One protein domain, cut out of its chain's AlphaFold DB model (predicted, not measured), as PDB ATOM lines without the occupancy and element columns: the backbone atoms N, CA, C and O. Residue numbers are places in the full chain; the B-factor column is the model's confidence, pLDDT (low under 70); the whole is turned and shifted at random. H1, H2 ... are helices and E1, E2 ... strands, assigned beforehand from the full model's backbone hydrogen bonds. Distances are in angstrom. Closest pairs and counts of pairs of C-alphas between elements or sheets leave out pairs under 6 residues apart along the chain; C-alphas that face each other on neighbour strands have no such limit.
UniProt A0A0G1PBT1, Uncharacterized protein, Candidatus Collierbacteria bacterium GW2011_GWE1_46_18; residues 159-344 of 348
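This is residues 159 to 344 of the 348 residues of an uncharacterized protein of Candidatus Collierbacteria bacterium GW2011_GWE1_46_18 (UniProt A0A0G1PBT1). A small three-stranded sheet, E1, E3 and E2, covers one side of the long helix H3; H4 packs on the other side of H3, and H7, folded back from H6 as a helical hairpin, packs on the far side of H4. H1 crosses H3 near its first residues, H5 is an outlying helix on H6, and the short H8 packs at the first residues of H4. The printed part has 186 residues, with eight named helices and three named strands in the order H1 H2 E1 E2 E3 H3 H4 H5 H6 H7 H8; the mixed sheet runs E1 E3 E2, and the class is mostly helix. The whole is compact, with a radius of gyration of the C-alphas of 16.2 A, and rounded, spanning 43 by 37 by 35 A.

Find C-alpha 160 at (-20.852, 28.123, 45.407); from there H1, residues 160 to 177, runs 25.4 A. Next come H2, residues 182 to 186, and E1, residues 188 to 193, which is 15.3 A long. E2 is residues 202 to 204, and E3 is residues 214 to 219, 16.5 A long. Look then for C-alpha 227 at (-23.773, 18.809, 47.504), where H3, residues 227 to 250, begins its 32.8 A with a kink of 34 degrees near residue 234. H4 holds residues 256 to 271 over 23.2 A, and H5 residues 276 to 288 over 17.9 A. H6, residues 295 to 314, is 28.3 A long, and H7, residues 320 to 336, is 24.0 A. H8, residues 338 to 344, ends at C-alpha 344, at (-5.391, 3.937, 29.119).

Start at the sheet: E1 and E3 are parallel, at 27 degrees, with N 191 and O 216 2.9 A apart, within hydrogen-bond range. E2 and E3 form an antiparallel hairpin, at 156 degrees, with N 203 and O 217 2.8 A apart. H3 is on this sheet at a height of 7.6 A, two layers with a helix on one face; it lies over E3 and E2 and only just runs along the strands, at 28 degrees to E3 on the local plane. H1 only grazes the sheet with residues 162 to 166. With residues 161 to 169 it touches H3, closest at the C-alphas of Ala 165 and Ala 231, 4.5 A, only just about perpendicular at 72 degrees. H2 is close to H3 but not clearly touching, the C-alphas of Ile 184 and Gly 242 being closest at 7.6 A. H4 is the hub, touching five helices. With H3 it makes a helical hairpin at a steep tilt of 42 degrees, closest at the C-alphas of His 236 and Ala 263, 4.6 A. It touches H7 at a steep tilt of 55 degrees, opposite ways, the C-alphas of Thr 261 and Thr 331 being closest at 5.4 A. It only just touches H8, with 3 pairs of C-alphas within 8 A; those of Cys 256 and Cys 344 are closest, 5.3 A. H6 and H7 form a helical hairpin at a steep tilt of 43 degrees, closest at the C-alphas of Ala 310 and Phe 322, 5.4 A. H5 only just touches H6, with 3 pairs within 8 A, closest at the C-alphas of Ile 286 and Leu 297, 6.7 A. H3 and H7 are apart. The helix packing is mostly crossed: of the 9 pairs of helices that touch, 0 are at a shallow tilt. Each O i to N i+4 pair is within hydrogen-bond range in H1, H4, H5, H6, H7 and H8; H3 has 18 of 20, and H2 0 of 1 but 2 of 2 O i to N i+3 pairs.

The two C-alphas farthest apart are those of Gly 251 and Thr 288, 46.9 A. The printed part has no cut and no long link. Its mean pLDDT is 93.0; look at residues 197 to 199, in the link from E1 to E2, for the three under 70.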
ATOM      1  N   PRO A 159     -17.957  28.552  41.526       95.81
ATOM      2  CA  PRO A 159     -19.368  28.393  41.868       95.81
ATOM      3  C   PRO A 159     -19.602  27.850  43.288       95.81
ATOM      4  O   PRO A 159     -18.935  26.913  43.735       95.81
ATOM      5  N   GLU A 160     -20.590  28.416  43.990       95.44
ATOM      6  CA  GLU A 160     -20.852  28.123  45.407       95.44
ATOM      7  C   GLU A 160     -21.127  26.640  45.680       95.44
ATOM      8  O   GLU A 160     -20.776  26.129  46.743       95.44
ATOM      9  N   GLU A 161     -21.756  25.924  44.744       95.31
ATOM     10  CA  GLU A 161     -21.997  24.487  44.875       95.31
ATOM     11  C   GLU A 161     -20.711  23.665  45.001       95.31
ATOM     12  O   GLU A 161     -20.682  22.706  45.771       95.31
ATOM     13  N   PHE A 162     -19.629  24.057  44.325       96.62
ATOM     14  CA  PHE A 162     -18.352  23.355  44.427       96.62
ATOM     15  C   PHE A 162     -17.663  23.664  45.751       96.62
ATOM     16  O   PHE A 162     -17.122  22.756  46.379       96.62
ATOM     17  N   ILE A 163     -17.781  24.899  46.246       96.88
ATOM     18  CA  ILE A 163     -17.292  25.278  47.578       96.88
ATOM     19  C   ILE A 163     -17.983  24.433  48.656       96.88
ATOM     20  O   ILE A 163     -17.314  23.840  49.507       96.88
ATOM     21  N   ARG A 164     -19.319  24.327  48.614       97.31
ATOM     22  CA  ARG A 164     -20.080  23.518  49.581       97.31
ATOM     23  C   ARG A 164     -19.747  22.031  49.469       97.31
ATOM     24  O   ARG A 164     -19.517  21.391  50.493       97.31
ATOM     25  N   ALA A 165     -19.662  21.494  48.253       97.50
ATOM     26  CA  ALA A 165     -19.316  20.096  48.015       97.50
ATOM     27  C   ALA A 165     -17.900  19.740  48.503       97.50
ATOM     28  O   ALA A 165     -17.715  18.723  49.170       97.50
ATOM     29  N   MET A 166     -16.900  20.588  48.246       96.69
ATOM     30  CA  MET A 166     -15.542  20.388  48.770       96.69
ATOM     31  C   MET A 166     -15.499  20.499  50.294       96.69
ATOM     32  O   MET A 166     -14.844  19.687  50.944       96.69
ATOM     33  N   SER A 167     -16.230  21.455  50.877       96.94
ATOM     34  CA  SER A 167     -16.353  21.570  52.334       96.94
ATOM     35  C   SER A 167     -16.960  20.305  52.944       96.94
ATOM     36  O   SER A 167     -16.472  19.833  53.970       96.94
ATOM     37  N   LEU A 168     -17.996  19.739  52.316       97.88
ATOM     38  CA  LEU A 168     -18.604  18.479  52.738       97.88
ATOM     39  C   LEU A 168     -17.605  17.318  52.635       97.88
ATOM     40  O   LEU A 168     -17.448  16.571  53.599       97.88
ATOM     41  N   PHE A 169     -16.910  17.185  51.500       97.19
ATOM     42  CA  PHE A 169     -15.878  16.164  51.310       97.19
ATOM     43  C   PHE A 169     -14.810  16.250  52.403       97.19
ATOM     44  O   PHE A 169     -14.582  15.272  53.113       97.19
ATOM     45  N   LYS A 170     -14.229  17.437  52.601       95.94
ATOM     46  CA  LYS A 170     -13.221  17.709  53.630       95.94
ATOM     47  C   LYS A 170     -13.722  17.349  55.029       95.94
ATOM     48  O   LYS A 170     -13.031  16.645  55.761       95.94
ATOM     49  N   GLN A 171     -14.923  17.802  55.392       96.31
ATOM     50  CA  GLN A 171     -15.512  17.515  56.698       96.31
ATOM     51  C   GLN A 171     -15.660  16.008  56.915       96.31
ATOM     52  O   GLN A 171     -15.134  15.475  57.887       96.31
ATOM     53  N   ARG A 172     -16.325  15.303  55.992       96.94
ATOM     54  CA  ARG A 172     -16.608  13.869  56.142       96.94
ATOM     55  C   ARG A 172     -15.345  13.029  56.120       96.94
ATOM     56  O   ARG A 172     -15.194  12.115  56.929       96.94
ATOM     57  N   TYR A 173     -14.413  13.355  55.232       94.25
ATOM     58  CA  TYR A 173     -13.135  12.664  55.169       94.25
ATOM     59  C   TYR A 173     -12.338  12.862  56.465       94.25
ATOM     60  O   TYR A 173     -11.858  11.882  57.030       94.25
ATOM     61  N   SER A 174     -12.284  14.090  56.995       95.25
ATOM     62  CA  SER A 174     -11.616  14.371  58.269       95.25
ATOM     63  C   SER A 174     -12.290  13.691  59.460       95.25
ATOM     64  O   SER A 174     -11.591  13.197  60.345       95.25
ATOM     65  N   ASP A 175     -13.623  13.665  59.508       95.50
ATOM     66  CA  ASP A 175     -14.382  13.019  60.585       95.50
ATOM     67  C   ASP A 175     -14.104  11.505  60.625       95.50
ATOM     68  O   ASP A 175     -14.029  10.905  61.698       95.50
ATOM     69  N   LYS A 176     -13.934  10.881  59.450       94.81
ATOM     70  CA  LYS A 176     -13.756   9.430  59.317       94.81
ATOM     71  C   LYS A 176     -12.302   8.971  59.407       94.81
ATOM     72  O   LYS A 176     -12.040   7.927  60.004       94.81
ATOM     73  N   PHE A 177     -11.384   9.705  58.784       92.38
ATOM     74  CA  PHE A 177      -9.994   9.285  58.570       92.38
ATOM     75  C   PHE A 177      -8.970  10.156  59.312       92.38
ATOM     76  O   PHE A 177      -7.779   9.858  59.275       92.38
ATOM     77  N   GLY A 178      -9.423  11.189  60.029       92.75
ATOM     78  CA  GLY A 178      -8.561  12.157  60.701       92.75
ATOM     79  C   GLY A 178      -8.188  13.339  59.805       92.75
ATOM     80  O   GLY A 178      -8.412  13.332  58.596       92.75
ATOM     81  N   LYS A 179      -7.629  14.387  60.419       88.06
ATOM     82  CA  LYS A 179      -7.218  15.604  59.705       88.06
ATOM     83  C   LYS A 179      -6.030  15.307  58.789       88.06
ATOM     84  O   LYS A 179      -5.010  14.813  59.267       88.06
ATOM     85  N   GLY A 180      -6.176  15.619  57.504       81.94
ATOM     86  CA  GLY A 180      -5.102  15.578  56.510       81.94
ATOM     87  C   GLY A 180      -4.557  16.970  56.184       81.94
ATOM     88  O   GLY A 180      -4.919  17.956  56.828       81.94
ATOM     89  N   ASP A 181      -3.700  17.042  55.164       83.38
ATOM     90  CA  ASP A 181      -3.284  18.312  54.569       83.38
ATOM     91  C   ASP A 181      -4.436  18.901  53.740       83.38
ATOM     92  O   ASP A 181      -4.714  18.485  52.614       83.38
ATOM     93  N   ASP A 182      -5.115  19.886  54.319       90.00
ATOM     94  CA  ASP A 182      -6.208  20.598  53.666       90.00
ATOM     95  C   ASP A 182      -5.726  21.700  52.706       90.00
ATOM     96  O   ASP A 182      -6.555  22.360  52.073       90.00
ATOM     97  N   SER A 183      -4.417  21.953  52.600       91.50
ATOM     98  CA  SER A 183      -3.896  23.032  51.755       91.50
ATOM     99  C   SER A 183      -4.224  22.802  50.282       91.50
ATOM    100  O   SER A 183      -4.511  23.765  49.572       91.50
ATOM    101  N   ILE A 184      -4.284  21.542  49.831       94.25
ATOM    102  CA  ILE A 184      -4.604  21.182  48.442       94.25
ATOM    103  C   ILE A 184      -5.900  21.838  47.949       94.25
ATOM    104  O   ILE A 184      -5.962  22.285  46.803       94.25
ATOM    105  N   PHE A 185      -6.906  21.985  48.820       96.12
ATOM    106  CA  PHE A 185      -8.193  22.584  48.463       96.12
ATOM    107  C   PHE A 185      -8.073  24.055  48.053       96.12
ATOM    108  O   PHE A 185      -8.863  24.517  47.236       96.12
ATOM    109  N   ASN A 186      -7.061  24.778  48.539       97.12
ATOM    110  CA  ASN A 186      -6.817  26.164  48.135       97.12
ATOM    111  C   ASN A 186      -6.255  26.283  46.710       97.12
ATOM    112  O   ASN A 186      -6.310  27.362  46.116       97.12
ATOM    113  N   CYS A 187      -5.712  25.193  46.165       97.31
ATOM    114  CA  CYS A 187      -5.200  25.137  44.802       97.31
ATOM    115  C   CYS A 187      -6.208  24.553  43.814       97.31
ATOM    116  O   CYS A 187      -6.006  24.712  42.614       97.31
ATOM    117  N   LEU A 188      -7.286  23.913  44.279       98.19
ATOM    118  CA  LEU A 188      -8.345  23.428  43.398       98.19
ATOM    119  C   LEU A 188      -9.069  24.607  42.746       98.19
ATOM    120  O   LEU A 188      -9.501  25.546  43.413       98.19
ATOM    121  N   ASP A 189      -9.203  24.533  41.429       98.19
ATOM    122  CA  ASP A 189      -9.947  25.479  40.611       98.19
ATOM    123  C   ASP A 189     -11.011  24.711  39.830       98.19
ATOM    124  O   ASP A 189     -10.718  24.083  38.811       98.19
ATOM    125  N   VAL A 190     -12.237  24.709  40.358       97.75
ATOM    126  CA  VAL A 190     -13.357  23.946  39.800       97.75
ATOM    127  C   VAL A 190     -14.242  24.875  38.980       97.75
ATOM    128  O   VAL A 190     -14.918  25.741  39.532       97.75
ATOM    129  N   GLN A 191     -14.263  24.688  37.662       97.00
ATOM    130  CA  GLN A 191     -14.976  25.581  36.748       97.00
ATOM    131  C   GLN A 191     -15.891  24.820  35.801       97.00
ATOM    132  O   GLN A 191     -15.548  23.750  35.297       97.00
ATOM    133  N   TYR A 192     -17.039  25.417  35.493       95.56
ATOM    134  CA  TYR A 192     -17.870  24.924  34.404       95.56
ATOM    135  C   TYR A 192     -17.204  25.183  33.049       95.56
ATOM    136  O   TYR A 192     -16.642  26.251  32.801       95.56
ATOM    137  N   THR A 193     -17.301  24.217  32.143       94.44
ATOM    138  CA  THR A 193     -16.879  24.354  30.749       94.44
ATOM    139  C   THR A 193     -17.710  23.447  29.845       94.44
ATOM    140  O   THR A 193     -18.513  22.638  30.303       94.44
ATOM    141  N   GLN A 194     -17.528  23.578  28.534       91.50
ATOM    142  CA  GLN A 194     -18.072  22.620  27.579       91.50
ATOM    143  C   GLN A 194     -17.063  21.485  27.385       91.50
ATOM    144  O   GLN A 194     -16.031  21.684  26.739       91.50
ATOM    145  N   LEU A 195     -17.354  20.300  27.923       86.50
ATOM    146  CA  LEU A 195     -16.489  19.137  27.762       86.50
ATOM    147  C   LEU A 195     -16.858  18.403  26.471       86.50
ATOM    148  O   LEU A 195     -17.903  17.768  26.345       86.50
ATOM    149  N   ASN A 196     -15.979  18.493  25.474       77.62
ATOM    150  CA  ASN A 196     -16.098  17.695  24.259       77.62
ATOM    151  C   ASN A 196     -15.362  16.367  24.482       77.62
ATOM    152  O   ASN A 196     -14.136  16.362  24.555       77.62
ATOM    153  N   ASN A 197     -16.093  15.249  24.522       61.91
ATOM    154  CA  ASN A 197     -15.558  13.882  24.645       61.91
ATOM    155  C   ASN A 197     -14.980  13.472  26.016       61.91
ATOM    156  O   ASN A 197     -14.166  12.550  26.055       61.91
ATOM    157  N   ALA A 198     -15.406  14.088  27.120       63.06
ATOM    158  CA  ALA A 198     -15.174  13.503  28.441       63.06
ATOM    159  C   ALA A 198     -16.170  12.352  28.684       63.06
ATOM    160  O   ALA A 198     -17.341  12.455  28.313       63.06
ATOM    161  N   GLU A 199     -15.725  11.240  29.273       64.94
ATOM    162  CA  GLU A 199     -16.646  10.211  29.800       64.94
ATOM    163  C   GLU A 199     -17.407  10.709  31.017       64.94
ATOM    164  O   GLU A 199     -18.587  10.404  31.201       64.94
ATOM    165  N   GLY A 200     -16.711  11.496  31.831       75.00
ATOM    166  CA  GLY A 200     -17.248  12.138  33.002       75.00
ATOM    167  C   GLY A 200     -17.924  13.465  32.685       75.00
ATOM    168  O   GLY A 200     -17.650  14.157  31.709       75.00
ATOM    169  N   ILE A 201     -18.796  13.845  33.605       87.38
ATOM    170  CA  ILE A 201     -19.288  15.216  33.768       87.38
ATOM    171  C   ILE A 201     -18.276  16.095  34.521       87.38
ATOM    172  O   ILE A 201     -18.491  17.295  34.619       87.38
ATOM    173  N   PHE A 202     -17.212  15.497  35.064       93.62
ATOM    174  CA  PHE A 202     -16.102  16.133  35.771       93.62
ATOM    175  C   PHE A 202     -14.795  15.606  35.158       93.62
ATOM    176  O   PHE A 202     -14.765  14.478  34.662       93.62
ATOM    177  N   THR A 203     -13.749  16.431  35.101       94.38
ATOM    178  CA  THR A 203     -12.443  16.051  34.543       94.38
ATOM    179  C   THR A 203     -11.332  16.919  35.120       94.38
ATOM    180  O   THR A 203     -11.362  18.142  34.978       94.38
ATOM    181  N   PHE A 204     -10.317  16.300  35.711       96.12
ATOM    182  CA  PHE A 204      -9.055  16.949  36.046       96.12
ATOM    183  C   PHE A 204      -8.186  17.147  34.791       96.12
ATOM    184  O   PHE A 204      -7.854  16.192  34.088       96.12
ATOM    185  N   ASP A 205      -7.794  18.390  34.498       95.06
ATOM    186  CA  ASP A 205      -6.969  18.723  33.331       95.06
ATOM    187  C   ASP A 205      -5.503  18.930  33.731       95.06
ATOM    188  O   ASP A 205      -5.095  20.005  34.183       95.06
ATOM    189  N   VAL A 206      -4.688  17.901  33.498       94.44
ATOM    190  CA  VAL A 206      -3.236  17.913  33.747       94.44
ATOM    191  C   VAL A 206      -2.524  19.029  32.966       94.44
ATOM    192  O   VAL A 206      -1.585  19.631  33.479       94.44
ATOM    193  N   ASN A 207      -2.973  19.354  31.749       94.88
ATOM    194  CA  ASN A 207      -2.316  20.339  30.878       94.88
ATOM    195  C   ASN A 207      -2.608  21.786  31.287       94.88
ATOM    196  O   ASN A 207      -1.884  22.708  30.899       94.88
ATOM    197  N   LYS A 208      -3.700  22.002  32.023       96.31
ATOM    198  CA  LYS A 208      -4.072  23.298  32.608       96.31
ATOM    199  C   LYS A 208      -3.741  23.391  34.089       96.31
ATOM    200  O   LYS A 208      -4.036  24.417  34.702       96.31
ATOM    201  N   SER A 209      -3.137  22.349  34.648       97.19
ATOM    202  CA  SER A 209      -2.748  22.302  36.047       97.19
ATOM    203  C   SER A 209      -1.270  22.633  36.249       97.19
ATOM    204  O   SER A 209      -0.422  22.432  35.378       97.19
ATOM    205  N   SER A 210      -0.982  23.171  37.424       94.75
ATOM    206  CA  SER A 210       0.327  23.500  37.977       94.75
ATOM    207  C   SER A 210       0.301  23.237  39.486       94.75
ATOM    208  O   SER A 210      -0.734  22.890  40.053       94.75
ATOM    209  N   MET A 211       1.435  23.407  40.170       92.75
ATOM    210  CA  MET A 211       1.496  23.191  41.624       92.75
ATOM    211  C   MET A 211       0.616  24.164  42.426       92.75
ATOM    212  O   MET A 211       0.202  23.852  43.534       92.75
ATOM    213  N   ASP A 212       0.336  25.343  41.874       94.00
ATOM    214  CA  ASP A 212      -0.477  26.394  42.486       94.00
ATOM    215  C   ASP A 212      -1.901  26.494  41.911       94.00
ATOM    216  O   ASP A 212      -2.692  27.318  42.377       94.00
ATOM    217  N   ARG A 213      -2.250  25.679  40.907       97.25
ATOM    218  CA  ARG A 213      -3.584  25.643  40.292       97.25
ATOM    219  C   ARG A 213      -3.904  24.253  39.759       97.25
ATOM    220  O   ARG A 213      -3.326  23.811  38.777       97.25
ATOM    221  N   LEU A 214      -4.875  23.590  40.363       98.19
ATOM    222  CA  LEU A 214      -5.327  22.246  40.027       98.19
ATOM    223  C   LEU A 214      -6.691  22.361  39.347       98.19
ATOM    224  O   LEU A 214      -7.716  22.511  40.012       98.19
ATOM    225  N   SER A 215      -6.679  22.353  38.019       98.19
ATOM    226  CA  SER A 215      -7.851  22.658  37.201       98.19
ATOM    227  C   SER A 215      -8.767  21.441  37.090       98.19
ATOM    228  O   SER A 215      -8.395  20.429  36.494       98.19
ATOM    229  N   ILE A 216      -9.981  21.560  37.625       97.81
ATOM    230  CA  ILE A 216     -11.059  20.587  37.448       97.81
ATOM    231  C   ILE A 216     -12.162  21.253  36.639       97.81
ATOM    232  O   ILE A 216     -12.687  22.307  36.999       97.81
ATOM    233  N   TYR A 217     -12.545  20.613  35.549       96.69
ATOM    234  CA  TYR A 217     -13.601  21.083  34.682       96.69
ATOM    235  C   TYR A 217     -14.868  20.263  34.848       96.69
ATOM    236  O   TYR A 217     -14.824  19.038  34.903       96.69
ATOM    237  N   VAL A 218     -16.001  20.957  34.901       95.25
ATOM    238  CA  VAL A 218     -17.332  20.366  35.032       95.25
ATOM    239  C   VAL A 218     -18.138  20.691  33.787       95.25
ATOM    240  O   VAL A 218     -18.223  21.851  33.389       95.25
ATOM    241  N   ASP A 219     -18.739  19.691  33.151       94.06
ATOM    242  CA  ASP A 219     -19.549  19.934  31.963       94.06
ATOM    243  C   ASP A 219     -20.785  20.780  32.302       94.06
ATOM    244  O   ASP A 219     -21.479  20.539  33.292       94.06
ATOM    245  N   ASN A 220     -21.119  21.735  31.434       91.69
ATOM    246  CA  ASN A 220     -22.304  22.589  31.574       91.69
ATOM    247  C   ASN A 220     -23.632  21.808  31.665       91.69
ATOM    248  O   ASN A 220     -24.644  22.345  32.124       91.69
ATOM    249  N   SER A 221     -23.674  20.556  31.196       89.31
ATOM    250  CA  SER A 221     -24.847  19.689  31.334       89.31
ATOM    251  C   SER A 221     -25.037  19.135  32.747       89.31
ATOM    252  O   SER A 221     -26.115  18.598  33.033       89.31
ATOM    253  N   TYR A 222     -24.055  19.286  33.644       88.62
ATOM    254  CA  TYR A 222     -24.197  18.900  35.038       88.62
ATOM    255  C   TYR A 222     -25.229  19.786  35.735       88.62
ATOM    256  O   TYR A 222     -25.026  20.966  35.999       88.62
ATOM    257  N   LYS A 223     -26.386  19.192  36.022       76.56
ATOM    258  CA  LYS A 223     -27.533  19.884  36.631       76.56
ATOM    259  C   LYS A 223     -27.811  19.436  38.056       76.56
ATOM    260  O   LYS A 223     -28.739  19.944  38.685       76.56
ATOM    261  N   VAL A 224     -27.058  18.457  38.551       70.25
ATOM    262  CA  VAL A 224     -27.283  17.859  39.864       70.25
ATOM    263  C   VAL A 224     -26.679  18.799  40.906       70.25
ATOM    264  O   VAL A 224     -25.551  18.633  41.333       70.25
ATOM    265  N   LYS A 225     -27.442  19.827  41.295       75.50
ATOM    266  CA  LYS A 225     -27.078  20.791  42.349       75.50
ATOM    267  C   LYS A 225     -27.258  20.189  43.750       75.50
ATOM    268  O   LYS A 225     -27.947  20.757  44.591       75.50
ATOM    269  N   ASP A 226     -26.722  18.991  43.955       91.88
ATOM    270  CA  ASP A 226     -26.776  18.247  45.212       91.88
ATOM    271  C   ASP A 226     -25.359  18.137  45.765       91.88
ATOM    272  O   ASP A 226     -24.490  17.558  45.113       91.88
ATOM    273  N   ASP A 227     -25.123  18.699  46.949       96.06
ATOM    274  CA  ASP A 227     -23.773  18.809  47.504       96.06
ATOM    275  C   ASP A 227     -23.152  17.422  47.779       96.06
ATOM    276  O   ASP A 227     -21.948  17.255  47.598       96.06
ATOM    277  N   VAL A 228     -23.951  16.399  48.123       97.19
ATOM    278  CA  VAL A 228     -23.467  15.027  48.376       97.19
ATOM    279  C   VAL A 228     -23.045  14.352  47.073       97.19
ATOM    280  O   VAL A 228     -21.955  13.787  46.994       97.19
ATOM    281  N   LEU A 229     -23.878  14.422  46.031       95.81
ATOM    282  CA  LEU A 229     -23.546  13.837  44.727       95.81
ATOM    283  C   LEU A 229     -22.427  14.613  44.021       95.81
ATOM    284  O   LEU A 229     -21.612  14.005  43.331       95.81
ATOM    285  N   THR A 230     -22.359  15.930  44.220       96.88
ATOM    286  CA  THR A 230     -21.265  16.773  43.716       96.88
ATOM    287  C   THR A 230     -19.958  16.423  44.423       96.88
ATOM    288  O   THR A 230     -18.952  16.200  43.757       96.88
ATOM    289  N   ALA A 231     -19.963  16.291  45.755       97.75
ATOM    290  CA  ALA A 231     -18.788  15.885  46.527       97.75
ATOM    291  C   ALA A 231     -18.314  14.475  46.149       97.75
ATOM    292  O   ALA A 231     -17.115  14.233  46.021       97.75
ATOM    293  N   PHE A 232     -19.252  13.557  45.899       97.44
ATOM    294  CA  PHE A 232     -18.950  12.210  45.422       97.44
ATOM    295  C   PHE A 232     -18.207  12.226  44.081       97.44
ATOM    296  O   PHE A 232     -17.193  11.545  43.938       97.44
ATOM    297  N   LEU A 233     -18.648  13.030  43.114       96.31
ATOM    298  CA  LEU A 233     -17.937  13.177  41.842       96.31
ATOM    299  C   LEU A 233     -16.592  13.886  42.013       96.31
ATOM    300  O   LEU A 233     -15.580  13.372  41.555       96.31
ATOM    301  N   LEU A 234     -16.561  15.008  42.738       97.06
ATOM    302  CA  LEU A 234     -15.330  15.765  42.978       97.06
ATOM    303  C   LEU A 234     -14.258  14.937  43.677       97.06
ATOM    304  O   LEU A 234     -13.085  15.109  43.378       97.06
ATOM    305  N   SER A 235     -14.628  14.021  44.571       97.56
ATOM    306  CA  SER A 235     -13.652  13.173  45.261       97.56
ATOM    307  C   SER A 235     -12.804  12.315  44.309       97.56
ATOM    308  O   SER A 235     -11.655  12.017  44.631       97.56
ATOM    309  N   HIS A 236     -13.332  11.983  43.124       97.50
ATOM    310  CA  HIS A 236     -12.583  11.340  42.042       97.50
ATOM    311  C   HIS A 236     -11.487  12.265  41.510       97.50
ATOM    312  O   HIS A 236     -10.302  11.947  41.553       97.50
ATOM    313  N   GLU A 237     -11.881  13.462  41.083       97.56
ATOM    314  CA  GLU A 237     -10.967  14.429  40.475       97.56
ATOM    315  C   GLU A 237      -9.953  14.988  41.479       97.56
ATOM    316  O   GLU A 237      -8.806  15.253  41.129       97.56
ATOM    317  N   ILE A 238     -10.336  15.112  42.752       97.38
ATOM    318  CA  ILE A 238      -9.426  15.484  43.843       97.38
ATOM    319  C   ILE A 238      -8.337  14.418  44.016       97.38
ATOM    320  O   ILE A 238      -7.187  14.765  44.285       97.38
ATOM    321  N   ASN A 239      -8.656  13.131  43.824       97.31
ATOM    322  CA  ASN A 239      -7.642  12.077  43.832       97.31
ATOM    323  C   ASN A 239      -6.662  12.238  42.661       97.31
ATOM    324  O   ASN A 239      -5.452  12.167  42.880       97.31
ATOM    325  N   HIS A 240      -7.147  12.530  41.448       97.19
ATOM    326  CA  HIS A 240      -6.270  12.840  40.312       97.19
ATOM    327  C   HIS A 240      -5.388  14.063  40.574       97.19
ATOM    328  O   HIS A 240      -4.184  14.003  40.321       97.19
ATOM    329  N   ALA A 241      -5.941  15.130  41.153       97.38
ATOM    330  CA  ALA A 241      -5.185  16.319  41.532       97.38
ATOM    331  C   ALA A 241      -4.087  16.004  42.568       97.38
ATOM    332  O   ALA A 241      -2.941  16.430  42.416       97.38
ATOM    333  N   GLY A 242      -4.404  15.197  43.585       96.06
ATOM    334  CA  GLY A 242      -3.428  14.725  44.569       96.06
ATOM    335  C   GLY A 242      -2.340  13.842  43.949       96.06
ATOM    336  O   GLY A 242      -1.159  14.017  44.247       96.06
ATOM    337  N   ASN A 243      -2.709  12.936  43.040       96.19
ATOM    338  CA  ASN A 243      -1.753  12.098  42.316       96.19
ATOM    339  C   ASN A 243      -0.846  12.913  41.397       96.19
ATOM    340  O   ASN A 243       0.346  12.635  41.349       96.19
ATOM    341  N   TYR A 244      -1.372  13.936  40.725       96.69
ATOM    342  CA  TYR A 244      -0.577  14.851  39.911       96.69
ATOM    343  C   TYR A 244       0.507  15.538  40.745       96.69
ATOM    344  O   TYR A 244       1.682  15.505  40.379       96.69
ATOM    345  N   LEU A 245       0.142  16.087  41.906       95.75
ATOM    346  CA  LEU A 245       1.116  16.693  42.816       95.75
ATOM    347  C   LEU A 245       2.101  15.671  43.376       95.75
ATOM    348  O   LEU A 245       3.287  15.972  43.484       95.75
ATOM    349  N   ARG A 246       1.649  14.449  43.679       94.38
ATOM    350  CA  ARG A 246       2.539  13.358  44.086       94.38
ATOM    351  C   ARG A 246       3.548  13.032  42.988       94.38
ATOM    352  O   ARG A 246       4.733  13.013  43.283       94.38
ATOM    353  N   THR A 247       3.117  12.853  41.742       94.50
ATOM    354  CA  THR A 247       4.009  12.607  40.602       94.50
ATOM    355  C   THR A 247       4.990  13.758  40.402       94.50
ATOM    356  O   THR A 247       6.169  13.499  40.187       94.50
ATOM    357  N   LEU A 248       4.570  15.018  40.554       94.56
ATOM    358  CA  LEU A 248       5.511  16.142  40.533       94.56
ATOM    359  C   LEU A 248       6.522  16.058  41.684       94.56
ATOM    360  O   LEU A 248       7.723  16.114  41.442       94.56
ATOM    361  N   ASN A 249       6.066  15.885  42.923       92.31
ATOM    362  CA  ASN A 249       6.918  15.952  44.113       92.31
ATOM    363  C   ASN A 249       7.867  14.757  44.244       92.31
ATOM    364  O   ASN A 249       9.000  14.909  44.702       92.31
ATOM    365  N   THR A 250       7.411  13.563  43.867       90.75
ATOM    366  CA  THR A 250       8.157  12.318  44.063       90.75
ATOM    367  C   THR A 250       8.755  11.781  42.782       90.75
ATOM    368  O   THR A 250       9.650  10.952  42.894       90.75
ATOM    369  N   GLY A 251       8.284  12.206  41.603       90.75
ATOM    370  CA  GLY A 251       8.627  11.640  40.292       90.75
ATOM    371  C   GLY A 251       8.140  10.201  40.108       90.75
ATOM    372  O   GLY A 251       8.671   9.485  39.268       90.75
ATOM    373  N   GLU A 252       7.230   9.728  40.961       91.19
ATOM    374  CA  GLU A 252       6.621   8.406  40.828       91.19
ATOM    375  C   GLU A 252       5.606   8.415  39.682       91.19
ATOM    376  O   GLU A 252       4.687   9.242  39.646       91.19
ATOM    377  N   GLU A 253       5.786   7.485  38.748       90.00
ATOM    378  CA  GLU A 253       4.859   7.253  37.650       90.00
ATOM    379  C   GLU A 253       3.856   6.168  38.043       90.00
ATOM    380  O   GLU A 253       4.220   5.106  38.550       90.00
ATOM    381  N   PHE A 254       2.579   6.436  37.788       92.06
ATOM    382  CA  PHE A 254       1.491   5.490  38.000       92.06
ATOM    383  C   PHE A 254       0.923   5.084  36.651       92.06
ATOM    384  O   PHE A 254       0.782   5.926  35.762       92.06
ATOM    385  N   SER A 255       0.543   3.815  36.502       94.31
ATOM    386  CA  SER A 255      -0.197   3.422  35.305       94.31
ATOM    387  C   SER A 255      -1.563   4.116  35.288       94.31
ATOM    388  O   SER A 255      -2.163   4.341  36.343       94.31
ATOM    389  N   CYS A 256      -2.091   4.410  34.097       94.44
ATOM    390  CA  CYS A 256      -3.420   5.009  33.959       94.44
ATOM    391  C   CYS A 256      -4.490   4.204  34.718       94.44
ATOM    392  O   CYS A 256      -5.291   4.769  35.456       94.44
ATOM    393  N   TYR A 257      -4.447   2.868  34.656       95.88
ATOM    394  CA  TYR A 257      -5.392   2.027  35.399       95.88
ATOM    395  C   TYR A 257      -5.258   2.133  36.920       95.88
ATOM    396  O   TYR A 257      -6.273   2.022  37.610       95.88
ATOM    397  N   ASP A 258      -4.046   2.316  37.446       96.19
ATOM    398  CA  ASP A 258      -3.838   2.473  38.888       96.19
ATOM    399  C   ASP A 258      -4.357   3.833  39.365       96.19
ATOM    400  O   ASP A 258      -4.996   3.902  40.416       96.19
ATOM    401  N   LEU A 259      -4.160   4.889  38.565       96.12
ATOM    402  CA  LEU A 259      -4.714   6.220  38.830       96.12
ATOM    403  C   LEU A 259      -6.245   6.191  38.878       96.12
ATOM    404  O   LEU A 259      -6.830   6.623  39.869       96.12
ATOM    405  N   GLU A 260      -6.889   5.621  37.859       97.00
ATOM    406  CA  GLU A 260      -8.352   5.505  37.788       97.00
ATOM    407  C   GLU A 260      -8.909   4.632  38.926       97.00
ATOM    408  O   GLU A 260      -9.886   4.978  39.590       97.00
ATOM    409  N   THR A 261      -8.255   3.501  39.218       97.88
ATOM    410  CA  THR A 261      -8.654   2.624  40.332       97.88
ATOM    411  C   THR A 261      -8.563   3.358  41.669       97.88
ATOM    412  O   THR A 261      -9.484   3.257  42.483       97.88
ATOM    413  N   GLY A 262      -7.486   4.119  41.889       97.94
ATOM    414  CA  GLY A 262      -7.310   4.959  43.072       97.94
ATOM    415  C   GLY A 262      -8.386   6.039  43.191       97.94
ATOM    416  O   GLY A 262      -8.950   6.221  44.273       97.94
ATOM    417  N   ALA A 263      -8.745   6.689  42.084       97.62
ATOM    418  CA  ALA A 263      -9.782   7.715  42.056       97.62
ATOM    419  C   ALA A 263     -11.168   7.152  42.409       97.62
ATOM    420  O   ALA A 263     -11.837   7.663  43.315       97.62
ATOM    421  N   PHE A 264     -11.573   6.025  41.812       98.06
ATOM    422  CA  PHE A 264     -12.814   5.338  42.194       98.06
ATOM    423  C   PHE A 264     -12.785   4.790  43.624       98.06
ATOM    424  O   PHE A 264     -13.818   4.778  44.300       98.06
ATOM    425  N   GLN A 265     -11.625   4.352  44.116       97.88
ATOM    426  CA  GLN A 265     -11.480   3.963  45.516       97.88
ATOM    427  C   GLN A 265     -11.723   5.161  46.443       97.88
ATOM    428  O   GLN A 265     -12.437   5.010  47.433       97.88
ATOM    429  N   THR A 266     -11.206   6.352  46.129       97.38
ATOM    430  CA  THR A 266     -11.498   7.569  46.903       97.38
ATOM    431  C   THR A 266     -12.985   7.915  46.889       97.38
ATOM    432  O   THR A 266     -13.532   8.210  47.954       97.38
ATOM    433  N   GLN A 267     -13.672   7.776  45.750       96.94
ATOM    434  CA  GLN A 267     -15.130   7.940  45.694       96.94
ATOM    435  C   GLN A 267     -15.871   6.952  46.598       96.94
ATOM    436  O   GLN A 267     -16.779   7.333  47.338       96.94
ATOM    437  N   TYR A 268     -15.471   5.680  46.572       97.69
ATOM    438  CA  TYR A 268     -16.026   4.658  47.456       97.69
ATOM    439  C   TYR A 268     -15.791   4.996  48.938       97.69
ATOM    440  O   TYR A 268     -16.709   4.906  49.754       97.69
ATOM    441  N   MET A 269     -14.577   5.427  49.295       96.50
ATOM    442  CA  MET A 269     -14.246   5.815  50.669       96.50
ATOM    443  C   MET A 269     -15.048   7.030  51.140       96.50
ATOM    444  O   MET A 269     -15.453   7.054  52.301       96.50
ATOM    445  N   PHE A 270     -15.321   7.998  50.259       97.75
ATOM    446  CA  PHE A 270     -16.194   9.127  50.578       97.75
ATOM    447  C   PHE A 270     -17.613   8.667  50.935       97.75
ATOM    448  O   PHE A 270     -18.169   9.117  51.929       97.75
ATOM    449  N   LEU A 271     -18.189   7.703  50.210       97.12
ATOM    450  CA  LEU A 271     -19.499   7.153  50.595       97.12
ATOM    451  C   LEU A 271     -19.479   6.524  51.992       97.12
ATOM    452  O   LEU A 271     -20.428   6.683  52.755       97.12
ATOM    453  N   GLY A 272     -18.387   5.840  52.342       95.25
ATOM    454  CA  GLY A 272     -18.186   5.259  53.671       95.25
ATOM    455  C   GLY A 272     -17.905   6.277  54.786       95.25
ATOM    456  O   GLY A 272     -17.885   5.889  55.962       95.25
ATOM    457  N   SER A 273     -17.667   7.548  54.443       97.06
ATOM    458  CA  SER A 273     -17.452   8.644  55.395       97.06
ATOM    459  C   SER A 273     -18.690   9.510  55.634       97.06
ATOM    460  O   SER A 273     -18.706  10.282  56.592       97.06
ATOM    461  N   LEU A 274     -19.740   9.355  54.821       97.81
ATOM    462  CA  LEU A 274     -21.034  10.011  55.022       97.81
ATOM    463  C   LEU A 274     -21.655   9.640  56.376       97.81
ATOM    464  O   LEU A 274     -21.454   8.531  56.881       97.81
ATOM    465  N   ASN A 275     -22.444  10.549  56.950       97.62
ATOM    466  CA  ASN A 275     -23.226  10.251  58.153       97.62
ATOM    467  C   ASN A 275     -24.473   9.398  57.830       97.62
ATOM    468  O   ASN A 275     -24.777   9.130  56.668       97.62
ATOM    469  N   SER A 276     -25.195   8.957  58.863       97.00
ATOM    470  CA  SER A 276     -26.391   8.117  58.716       97.00
ATOM    471  C   SER A 276     -27.470   8.757  57.844       97.00
ATOM    472  O   SER A 276     -27.999   8.111  56.949       97.00
ATOM    473  N   GLU A 277     -27.765  10.035  58.057       97.31
ATOM    474  CA  GLU A 277     -28.824  10.766  57.368       97.31
ATOM    475  C   GLU A 277     -28.506  10.957  55.876       97.31
ATOM    476  O   GLU A 277     -29.384  10.860  55.017       97.31
ATOM    477  N   GLU A 278     -27.239  11.202  55.551       97.50
ATOM    478  CA  GLU A 278     -26.728  11.305  54.185       97.50
ATOM    479  C   GLU A 278     -26.771   9.947  53.476       97.50
ATOM    480  O   GLU A 278     -27.222   9.870  52.329       97.50
ATOM    481  N   GLN A 279     -26.361   8.874  54.162       96.44
ATOM    482  CA  GLN A 279     -26.457   7.507  53.646       96.44
ATOM    483  C   GLN A 279     -27.917   7.113  53.383       96.44
ATOM    484  O   GLN A 279     -28.242   6.675  52.277       96.44
ATOM    485  N   ASP A 280     -28.811   7.340  54.347       95.50
ATOM    486  CA  ASP A 280     -30.245   7.056  54.225       95.50
ATOM    487  C   ASP A 280     -30.879   7.857  53.083       95.50
ATOM    488  O   ASP A 280     -31.674   7.328  52.303       95.50
ATOM    489  N   SER A 281     -30.483   9.122  52.922       94.94
ATOM    490  CA  SER A 281     -30.922   9.975  51.815       94.94
ATOM    491  C   SER A 281     -30.508   9.417  50.448       94.94
ATOM    492  O   SER A 281     -31.298   9.437  49.499       94.94
ATOM    493  N   ILE A 282     -29.283   8.906  50.312       94.94
ATOM    494  CA  ILE A 282     -28.817   8.257  49.077       94.94
ATOM    495  C   ILE A 282     -29.599   6.968  48.817       94.94
ATOM    496  O   ILE A 282     -30.120   6.777  47.715       94.94
ATOM    497  N   VAL A 283     -29.708   6.094  49.820       93.44
ATOM    498  CA  VAL A 283     -30.417   4.811  49.699       93.44
ATOM    499  C   VAL A 283     -31.882   5.043  49.336       93.44
ATOM    500  O   VAL A 283     -32.399   4.400  48.424       93.44
ATOM    501  N   GLY A 284     -32.533   6.019  49.971       93.31
ATOM    502  CA  GLY A 284     -33.897   6.427  49.651       93.31
ATOM    503  C   GLY A 284     -34.044   6.876  48.198       93.31
ATOM    504  O   GLY A 284     -34.976   6.447  47.518       93.31
ATOM    505  N   ARG A 285     -33.105   7.676  47.675       92.06
ATOM    506  CA  ARG A 285     -33.103   8.109  46.265       92.06
ATOM    507  C   ARG A 285     -32.956   6.938  45.296       92.06
ATOM    508  O   ARG A 285     -33.703   6.873  44.322       92.06
ATOM    509  N   ILE A 286     -32.059   5.999  45.588       92.50
ATOM    510  CA  ILE A 286     -31.875   4.773  44.796       92.50
ATOM    511  C   ILE A 286     -33.145   3.907  44.837       92.50
ATOM    512  O   ILE A 286     -33.578   3.398  43.810       92.50
ATOM    513  N   ALA A 287     -33.790   3.777  45.996       89.00
ATOM    514  CA  ALA A 287     -34.976   2.935  46.153       89.00
ATOM    515  C   ALA A 287     -36.250   3.516  45.511       89.00
ATOM    516  O   ALA A 287     -37.135   2.761  45.112       89.00
ATOM    517  N   THR A 288     -36.376   4.845  45.442       82.69
ATOM    518  CA  THR A 288     -37.648   5.516  45.102       82.69
ATOM    519  C   THR A 288     -37.663   6.208  43.744       82.69
ATOM    520  O   THR A 288     -38.740   6.501  43.223       82.69
ATOM    521  N   THR A 289     -36.500   6.481  43.152       74.94
ATOM    522  CA  THR A 289     -36.395   7.225  41.891       74.94
ATOM    523  C   THR A 289     -35.971   6.293  40.764       74.94
ATOM    524  O   THR A 289     -35.166   5.391  40.969       74.94
ATOM    525  N   ASN A 290     -36.444   6.526  39.534       78.44
ATOM    526  CA  ASN A 290     -35.795   5.937  38.362       78.44
ATOM    527  C   ASN A 290     -34.439   6.630  38.152       78.44
ATOM    528  O   ASN A 290     -34.331   7.619  37.428       78.44
ATOM    529  N   PHE A 291     -33.408   6.132  38.835       83.69
ATOM    530  CA  PHE A 291     -32.054   6.681  38.798       83.69
ATOM    531  C   PHE A 291     -31.255   6.225  37.568       83.69
ATOM    532  O   PHE A 291     -30.082   6.565  37.452       83.69
ATOM    533  N   GLY A 292     -31.885   5.521  36.617       78.88
ATOM    534  CA  GLY A 292     -31.251   5.007  35.398       78.88
ATOM    535  C   GLY A 292     -30.583   6.064  34.511       78.88
ATOM    536  O   GLY A 292     -29.717   5.722  33.720       78.88
ATOM    537  N   ASN A 293     -30.951   7.340  34.668       80.31
ATOM    538  CA  ASN A 293     -30.345   8.470  33.951       80.31
ATOM    539  C   ASN A 293     -29.490   9.375  34.861       80.31
ATOM    540  O   ASN A 293     -29.099  10.467  34.455       80.31
ATOM    541  N   ASN A 294     -29.247   8.974  36.112       86.25
ATOM    542  CA  ASN A 294     -28.428   9.711  37.069       86.25
ATOM    543  C   ASN A 294     -27.117   8.944  37.285       86.25
ATOM    544  O   ASN A 294     -27.040   8.058  38.137       86.25
ATOM    545  N   ASN A 295     -26.097   9.281  36.492       87.50
ATOM    546  CA  ASN A 295     -24.795   8.604  36.513       87.50
ATOM    547  C   ASN A 295     -24.176   8.506  37.924       87.50
ATOM    548  O   ASN A 295     -23.742   7.412  38.283       87.50
ATOM    549  N   PRO A 296     -24.196   9.563  38.767       91.62
ATOM    550  CA  PRO A 296     -23.745   9.453  40.156       91.62
ATOM    551  C   PRO A 296     -24.469   8.361  40.949       91.62
ATOM    552  O   PRO A 296     -23.823   7.513  41.557       91.62
ATOM    553  N   LEU A 297     -25.805   8.330  40.915       93.31
ATOM    554  CA  LEU A 297     -26.583   7.324  41.645       93.31
ATOM    555  C   LEU A 297     -26.383   5.905  41.088       93.31
ATOM    556  O   LEU A 297     -26.366   4.952  41.863       93.31
ATOM    557  N   LEU A 298     -26.187   5.750  39.772       92.56
ATOM    558  CA  LEU A 298     -25.829   4.464  39.158       92.56
ATOM    559  C   LEU A 298     -24.487   3.935  39.675       92.56
ATOM    560  O   LEU A 298     -24.370   2.751  40.008       92.56
ATOM    561  N   LEU A 299     -23.482   4.807  39.758       94.19
ATOM    562  CA  LEU A 299     -22.165   4.442  40.264       94.19
ATOM    563  C   LEU A 299     -22.221   4.106  41.760       94.19
ATOM    564  O   LEU A 299     -21.693   3.078  42.178       94.19
ATOM    565  N   ILE A 300     -22.951   4.895  42.554       96.00
ATOM    566  CA  ILE A 300     -23.172   4.598  43.975       96.00
ATOM    567  C   ILE A 300     -23.865   3.241  44.149       96.00
ATOM    568  O   ILE A 300     -23.420   2.420  44.946       96.00
ATOM    569  N   ASN A 301     -24.909   2.953  43.368       96.06
ATOM    570  CA  ASN A 301     -25.576   1.651  43.399       96.06
ATOM    571  C   ASN A 301     -24.617   0.501  43.031       96.06
ATOM    572  O   ASN A 301     -24.668  -0.578  43.621       96.06
ATOM    573  N   THR A 302     -23.698   0.734  42.091       96.44
ATOM    574  CA  THR A 302     -22.640  -0.227  41.741       96.44
ATOM    575  C   THR A 302     -21.719  -0.499  42.933       96.44
ATOM    576  O   THR A 302     -21.440  -1.657  43.245       96.44
ATOM    577  N   PHE A 303     -21.319   0.538  43.666       97.31
ATOM    578  CA  PHE A 303     -20.523   0.401  44.885       97.31
ATOM    579  C   PHE A 303     -21.264  -0.307  46.023       97.31
ATOM    580  O   PHE A 303     -20.669  -1.144  46.701       97.31
ATOM    581  N   LEU A 304     -22.567  -0.070  46.191       95.19
ATOM    582  CA  LEU A 304     -23.385  -0.829  47.142       95.19
ATOM    583  C   LEU A 304     -23.406  -2.328  46.797       95.19
ATOM    584  O   LEU A 304     -23.266  -3.169  47.688       95.19
ATOM    585  N   ASN A 305     -23.487  -2.675  45.509       96.50
ATOM    586  CA  ASN A 305     -23.373  -4.066  45.064       96.50
ATOM    587  C   ASN A 305     -21.984  -4.652  45.361       96.50
ATOM    588  O   ASN A 305     -21.887  -5.804  45.788       96.50
ATOM    589  N   PHE A 306     -20.909  -3.873  45.193       97.25
ATOM    590  CA  PHE A 306     -19.560  -4.317  45.562       97.25
ATOM    591  C   PHE A 306     -19.447  -4.616  47.057       97.25
ATOM    592  O   PHE A 306     -18.887  -5.656  47.414       97.25
ATOM    593  N   THR A 307     -20.031  -3.769  47.910       95.31
ATOM    594  CA  THR A 307     -20.125  -3.977  49.365       95.31
ATOM    595  C   THR A 307     -20.894  -5.246  49.711       95.31
ATOM    596  O   THR A 307     -20.427  -6.041  50.530       95.31
ATOM    597  N   GLY A 308     -22.042  -5.484  49.069       95.19
ATOM    598  CA  GLY A 308     -22.828  -6.706  49.259       95.19
ATOM    599  C   GLY A 308     -22.043  -7.967  48.883       95.19
ATOM    600  O   GLY A 308     -21.965  -8.911  49.670       95.19
ATOM    601  N   ASN A 309     -21.377  -7.953  47.725       95.94
ATOM    602  CA  ASN A 309     -20.534  -9.058  47.261       95.94
ATOM    603  C   ASN A 309     -19.332  -9.308  48.181       95.94
ATOM    604  O   ASN A 309     -19.005 -10.460  48.477       95.94
ATOM    605  N   ALA A 310     -18.664  -8.244  48.632       96.31
ATOM    606  CA  ALA A 310     -17.530  -8.345  49.544       96.31
ATOM    607  C   ALA A 310     -17.963  -8.893  50.909       96.31
ATOM    608  O   ALA A 310     -17.311  -9.792  51.430       96.31
ATOM    609  N   THR A 311     -19.104  -8.436  51.432       96.00
ATOM    610  CA  THR A 311     -19.693  -8.950  52.680       96.00
ATOM    611  C   THR A 311     -20.045 -10.430  52.566       96.00
ATOM    612  O   THR A 311     -19.734 -11.218  53.455       96.00
ATOM    613  N   HIS A 312     -20.655 -10.837  51.450       95.88
ATOM    614  CA  HIS A 312     -20.993 -12.239  51.207       95.88
ATOM    615  C   HIS A 312     -19.748 -13.140  51.171       95.88
ATOM    616  O   HIS A 312     -19.781 -14.254  51.687       95.88
ATOM    617  N   PHE A 313     -18.648 -12.661  50.580       95.88
ATOM    618  CA  PHE A 313     -17.429 -13.450  50.403       95.88
ATOM    619  C   PHE A 313     -16.505 -13.448  51.633       95.88
ATOM    620  O   PHE A 313     -15.918 -14.475  51.959       95.88
ATOM    621  N   CYS A 314     -16.357 -12.304  52.303       96.06
ATOM    622  CA  CYS A 314     -15.392 -12.098  53.387       96.06
ATOM    623  C   CYS A 314     -16.021 -12.083  54.790       96.06
ATOM    624  O   CYS A 314     -15.286 -12.046  55.776       96.06
ATOM    625  N   GLY A 315     -17.352 -12.094  54.899       90.69
ATOM    626  CA  GLY A 315     -18.065 -11.815  56.145       90.69
ATOM    627  C   GLY A 315     -18.274 -10.316  56.386       90.69
ATOM    628  O   GLY A 315     -17.908  -9.470  55.570       90.69
ATOM    629  N   SER A 316     -18.906  -9.981  57.511       82.25
ATOM    630  CA  SER A 316     -19.291  -8.603  57.833       82.25
ATOM    631  C   SER A 316     -18.119  -7.757  58.331       82.25
ATOM    632  O   SER A 316     -17.424  -8.141  59.269       82.25
ATOM    633  N   GLY A 317     -17.992  -6.549  57.779       71.62
ATOM    634  CA  GLY A 317     -17.137  -5.485  58.307       71.62
ATOM    635  C   GLY A 317     -15.788  -5.308  57.595       71.62
ATOM    636  O   GLY A 317     -15.392  -6.131  56.764       71.62
ATOM    637  N   PRO A 318     -15.080  -4.204  57.901       77.69
ATOM    638  CA  PRO A 318     -13.799  -3.884  57.289       77.69
ATOM    639  C   PRO A 318     -12.730  -4.879  57.753       77.69
ATOM    640  O   PRO A 318     -12.346  -4.919  58.919       77.69
ATOM    641  N   SER A 319     -12.251  -5.688  56.815       88.88
ATOM    642  CA  SER A 319     -11.124  -6.609  56.963       88.88
ATOM    643  C   SER A 319     -10.216  -6.489  55.743       88.88
ATOM    644  O   SER A 319     -10.643  -5.983  54.701       88.88
ATOM    645  N   ASP A 320      -8.991  -7.005  55.825       93.50
ATOM    646  CA  ASP A 320      -8.077  -7.039  54.676       93.50
ATOM    647  C   ASP A 320      -8.700  -7.770  53.478       93.50
ATOM    648  O   ASP A 320      -8.585  -7.314  52.339       93.50
ATOM    649  N   CYS A 321      -9.438  -8.861  53.732       96.00
ATOM    650  CA  CYS A 321     -10.212  -9.564  52.705       96.00
ATOM    651  C   CYS A 321     -11.245  -8.635  52.062       96.00
ATOM    652  O   CYS A 321     -11.296  -8.529  50.836       96.00
ATOM    653  N   PHE A 322     -12.058  -7.964  52.885       95.56
ATOM    654  CA  PHE A 322     -13.132  -7.093  52.418       95.56
ATOM    655  C   PHE A 322     -12.577  -5.952  51.555       95.56
ATOM    656  O   PHE A 322     -13.009  -5.778  50.416       95.56
ATOM    657  N   ASN A 323     -11.567  -5.233  52.051       94.00
ATOM    658  CA  ASN A 323     -10.960  -4.104  51.345       94.00
ATOM    659  C   ASN A 323     -10.316  -4.542  50.027       94.00
ATOM    660  O   ASN A 323     -10.562  -3.931  48.987       94.00
ATOM    661  N   LYS A 324      -9.570  -5.654  50.038       96.31
ATOM    662  CA  LYS A 324      -8.997  -6.231  48.819       96.31
ATOM    663  C   LYS A 324     -10.082  -6.584  47.802       96.31
ATOM    664  O   LYS A 324      -9.949  -6.263  46.627       96.31
ATOM    665  N   LYS A 325     -11.190  -7.183  48.247       96.88
ATOM    666  CA  LYS A 325     -12.304  -7.560  47.368       96.88
ATOM    667  C   LYS A 325     -13.011  -6.350  46.750       96.88
ATOM    668  O   LYS A 325     -13.482  -6.447  45.618       96.88
ATOM    669  N   ILE A 326     -13.112  -5.235  47.472       97.12
ATOM    670  CA  ILE A 326     -13.628  -3.974  46.922       97.12
ATOM    671  C   ILE A 326     -12.683  -3.442  45.842       97.12
ATOM    672  O   ILE A 326     -13.133  -3.195  44.725       97.12
ATOM    673  N   ILE A 327     -11.385  -3.341  46.137       97.12
ATOM    674  CA  ILE A 327     -10.378  -2.835  45.191       97.12
ATOM    675  C   ILE A 327     -10.326  -3.705  43.927       97.12
ATOM    676  O   ILE A 327     -10.337  -3.171  42.820       97.12
ATOM    677  N   ASP A 328     -10.363  -5.033  44.061       97.88
ATOM    678  CA  ASP A 328     -10.418  -5.963  42.925       97.88
ATOM    679  C   ASP A 328     -11.655  -5.718  42.037       97.88
ATOM    680  O   ASP A 328     -11.567  -5.758  40.806       97.88
ATOM    681  N   GLN A 329     -12.822  -5.462  42.641       98.31
ATOM    682  CA  GLN A 329     -14.061  -5.173  41.907       98.31
ATOM    683  C   GLN A 329     -14.003  -3.818  41.191       98.31
ATOM    684  O   GLN A 329     -14.385  -3.747  40.022       98.31
ATOM    685  N   ILE A 330     -13.474  -2.779  41.846       98.38
ATOM    686  CA  ILE A 330     -13.242  -1.462  41.235       98.38
ATOM    687  C   ILE A 330     -12.263  -1.594  40.064       98.38
ATOM    688  O   ILE A 330     -12.572  -1.178  38.952       98.38
ATOM    689  N   THR A 331     -11.134  -2.268  40.272       98.00
ATOM    690  CA  THR A 331     -10.114  -2.487  39.235       98.00
ATOM    691  C   THR A 331     -10.716  -3.193  38.022       98.00
ATOM    692  O   THR A 331     -10.459  -2.828  36.874       98.00
ATOM    693  N   LYS A 332     -11.554  -4.212  38.261       97.69
ATOM    694  CA  LYS A 332     -12.267  -4.922  37.197       97.69
ATOM    695  C   LYS A 332     -13.239  -4.002  36.458       97.69
ATOM    696  O   LYS A 332     -13.264  -4.051  35.232       97.69
ATOM    697  N   MET A 333     -14.012  -3.183  37.177       96.88
ATOM    698  CA  MET A 333     -14.934  -2.204  36.594       96.88
ATOM    699  C   MET A 333     -14.189  -1.260  35.646       96.88
ATOM    700  O   MET A 333     -14.547  -1.200  34.471       96.88
ATOM    701  N   VAL A 334     -13.104  -0.637  36.115       96.00
ATOM    702  CA  VAL A 334     -12.263   0.270  35.315       96.00
ATOM    703  C   VAL A 334     -11.728  -0.444  34.073       96.00
ATOM    704  O   VAL A 334     -11.995  -0.024  32.952       96.00
ATOM    705  N   LYS A 335     -11.048  -1.586  34.242       95.69
ATOM    706  CA  LYS A 335     -10.436  -2.333  33.125       95.69
ATOM    707  C   LYS A 335     -11.445  -2.883  32.120       95.69
ATOM    708  O   LYS A 335     -11.078  -3.174  30.983       95.69
ATOM    709  N   SER A 336     -12.699  -3.074  32.524       95.00
ATOM    710  CA  SER A 336     -13.768  -3.555  31.638       95.00
ATOM    711  C   SER A 336     -14.512  -2.448  30.892       95.00
ATOM    712  O   SER A 336     -15.222  -2.754  29.936       95.00
ATOM    713  N   ASN A 337     -14.375  -1.190  31.315       92.50
ATOM    714  CA  ASN A 337     -15.081  -0.076  30.701       92.50
ATOM    715  C   ASN A 337     -14.396   0.309  29.371       92.50
ATOM    716  O   ASN A 337     -13.205   0.638  29.378       92.50
ATOM    717  N   PRO A 338     -15.116   0.306  28.229       91.31
ATOM    718  CA  PRO A 338     -14.551   0.665  26.928       91.31
ATOM    719  C   PRO A 338     -13.908   2.053  26.884       91.31
ATOM    720  O   PRO A 338     -12.978   2.269  26.107       91.31
ATOM    721  N   TYR A 339     -14.387   2.994  27.700       89.25
ATOM    722  CA  TYR A 339     -13.792   4.318  27.776       89.25
ATOM    723  C   TYR A 339     -12.382   4.273  28.373       89.25
ATOM    724  O   TYR A 339     -11.443   4.688  27.699       89.25
ATOM    725  N   TYR A 340     -12.199   3.684  29.560       90.94
ATOM    726  CA  TYR A 340     -10.870   3.556  30.173       90.94
ATOM    727  C   TYR A 340      -9.942   2.648  29.374       90.94
ATOM    728  O   TYR A 340      -8.745   2.900  29.304       90.94
ATOM    729  N   GLN A 341     -10.477   1.641  28.682       91.44
ATOM    730  CA  GLN A 341      -9.690   0.873  27.718       91.44
ATOM    731  C   GLN A 341      -9.153   1.744  26.583       91.44
ATOM    732  O   GLN A 341      -8.028   1.535  26.139       91.44
ATOM    733  N   LYS A 342      -9.934   2.718  26.110       89.06
ATOM    734  CA  LYS A 342      -9.490   3.669  25.090       89.06
ATOM    735  C   LYS A 342      -8.540   4.716  25.671       89.06
ATOM    736  O   LYS A 342      -7.555   5.016  25.017       89.06
ATOM    737  N   GLN A 343      -8.821   5.259  26.855       85.62
ATOM    738  CA  GLN A 343      -7.989   6.274  27.507       85.62
ATOM    739  C   GLN A 343      -6.622   5.702  27.902       85.62
ATOM    740  O   GLN A 343      -5.601   6.233  27.485       85.62
ATOM    741  N   CYS A 344      -6.607   4.580  28.622       87.69
ATOM    742  CA  CYS A 344      -5.391   3.937  29.119       87.69
ATOM    743  C   CYS A 344      -4.728   2.995  28.097       87.69
ATOM    744  O   CYS A 344      -3.587   2.587  28.269       87.69
TER     745      CYS A 344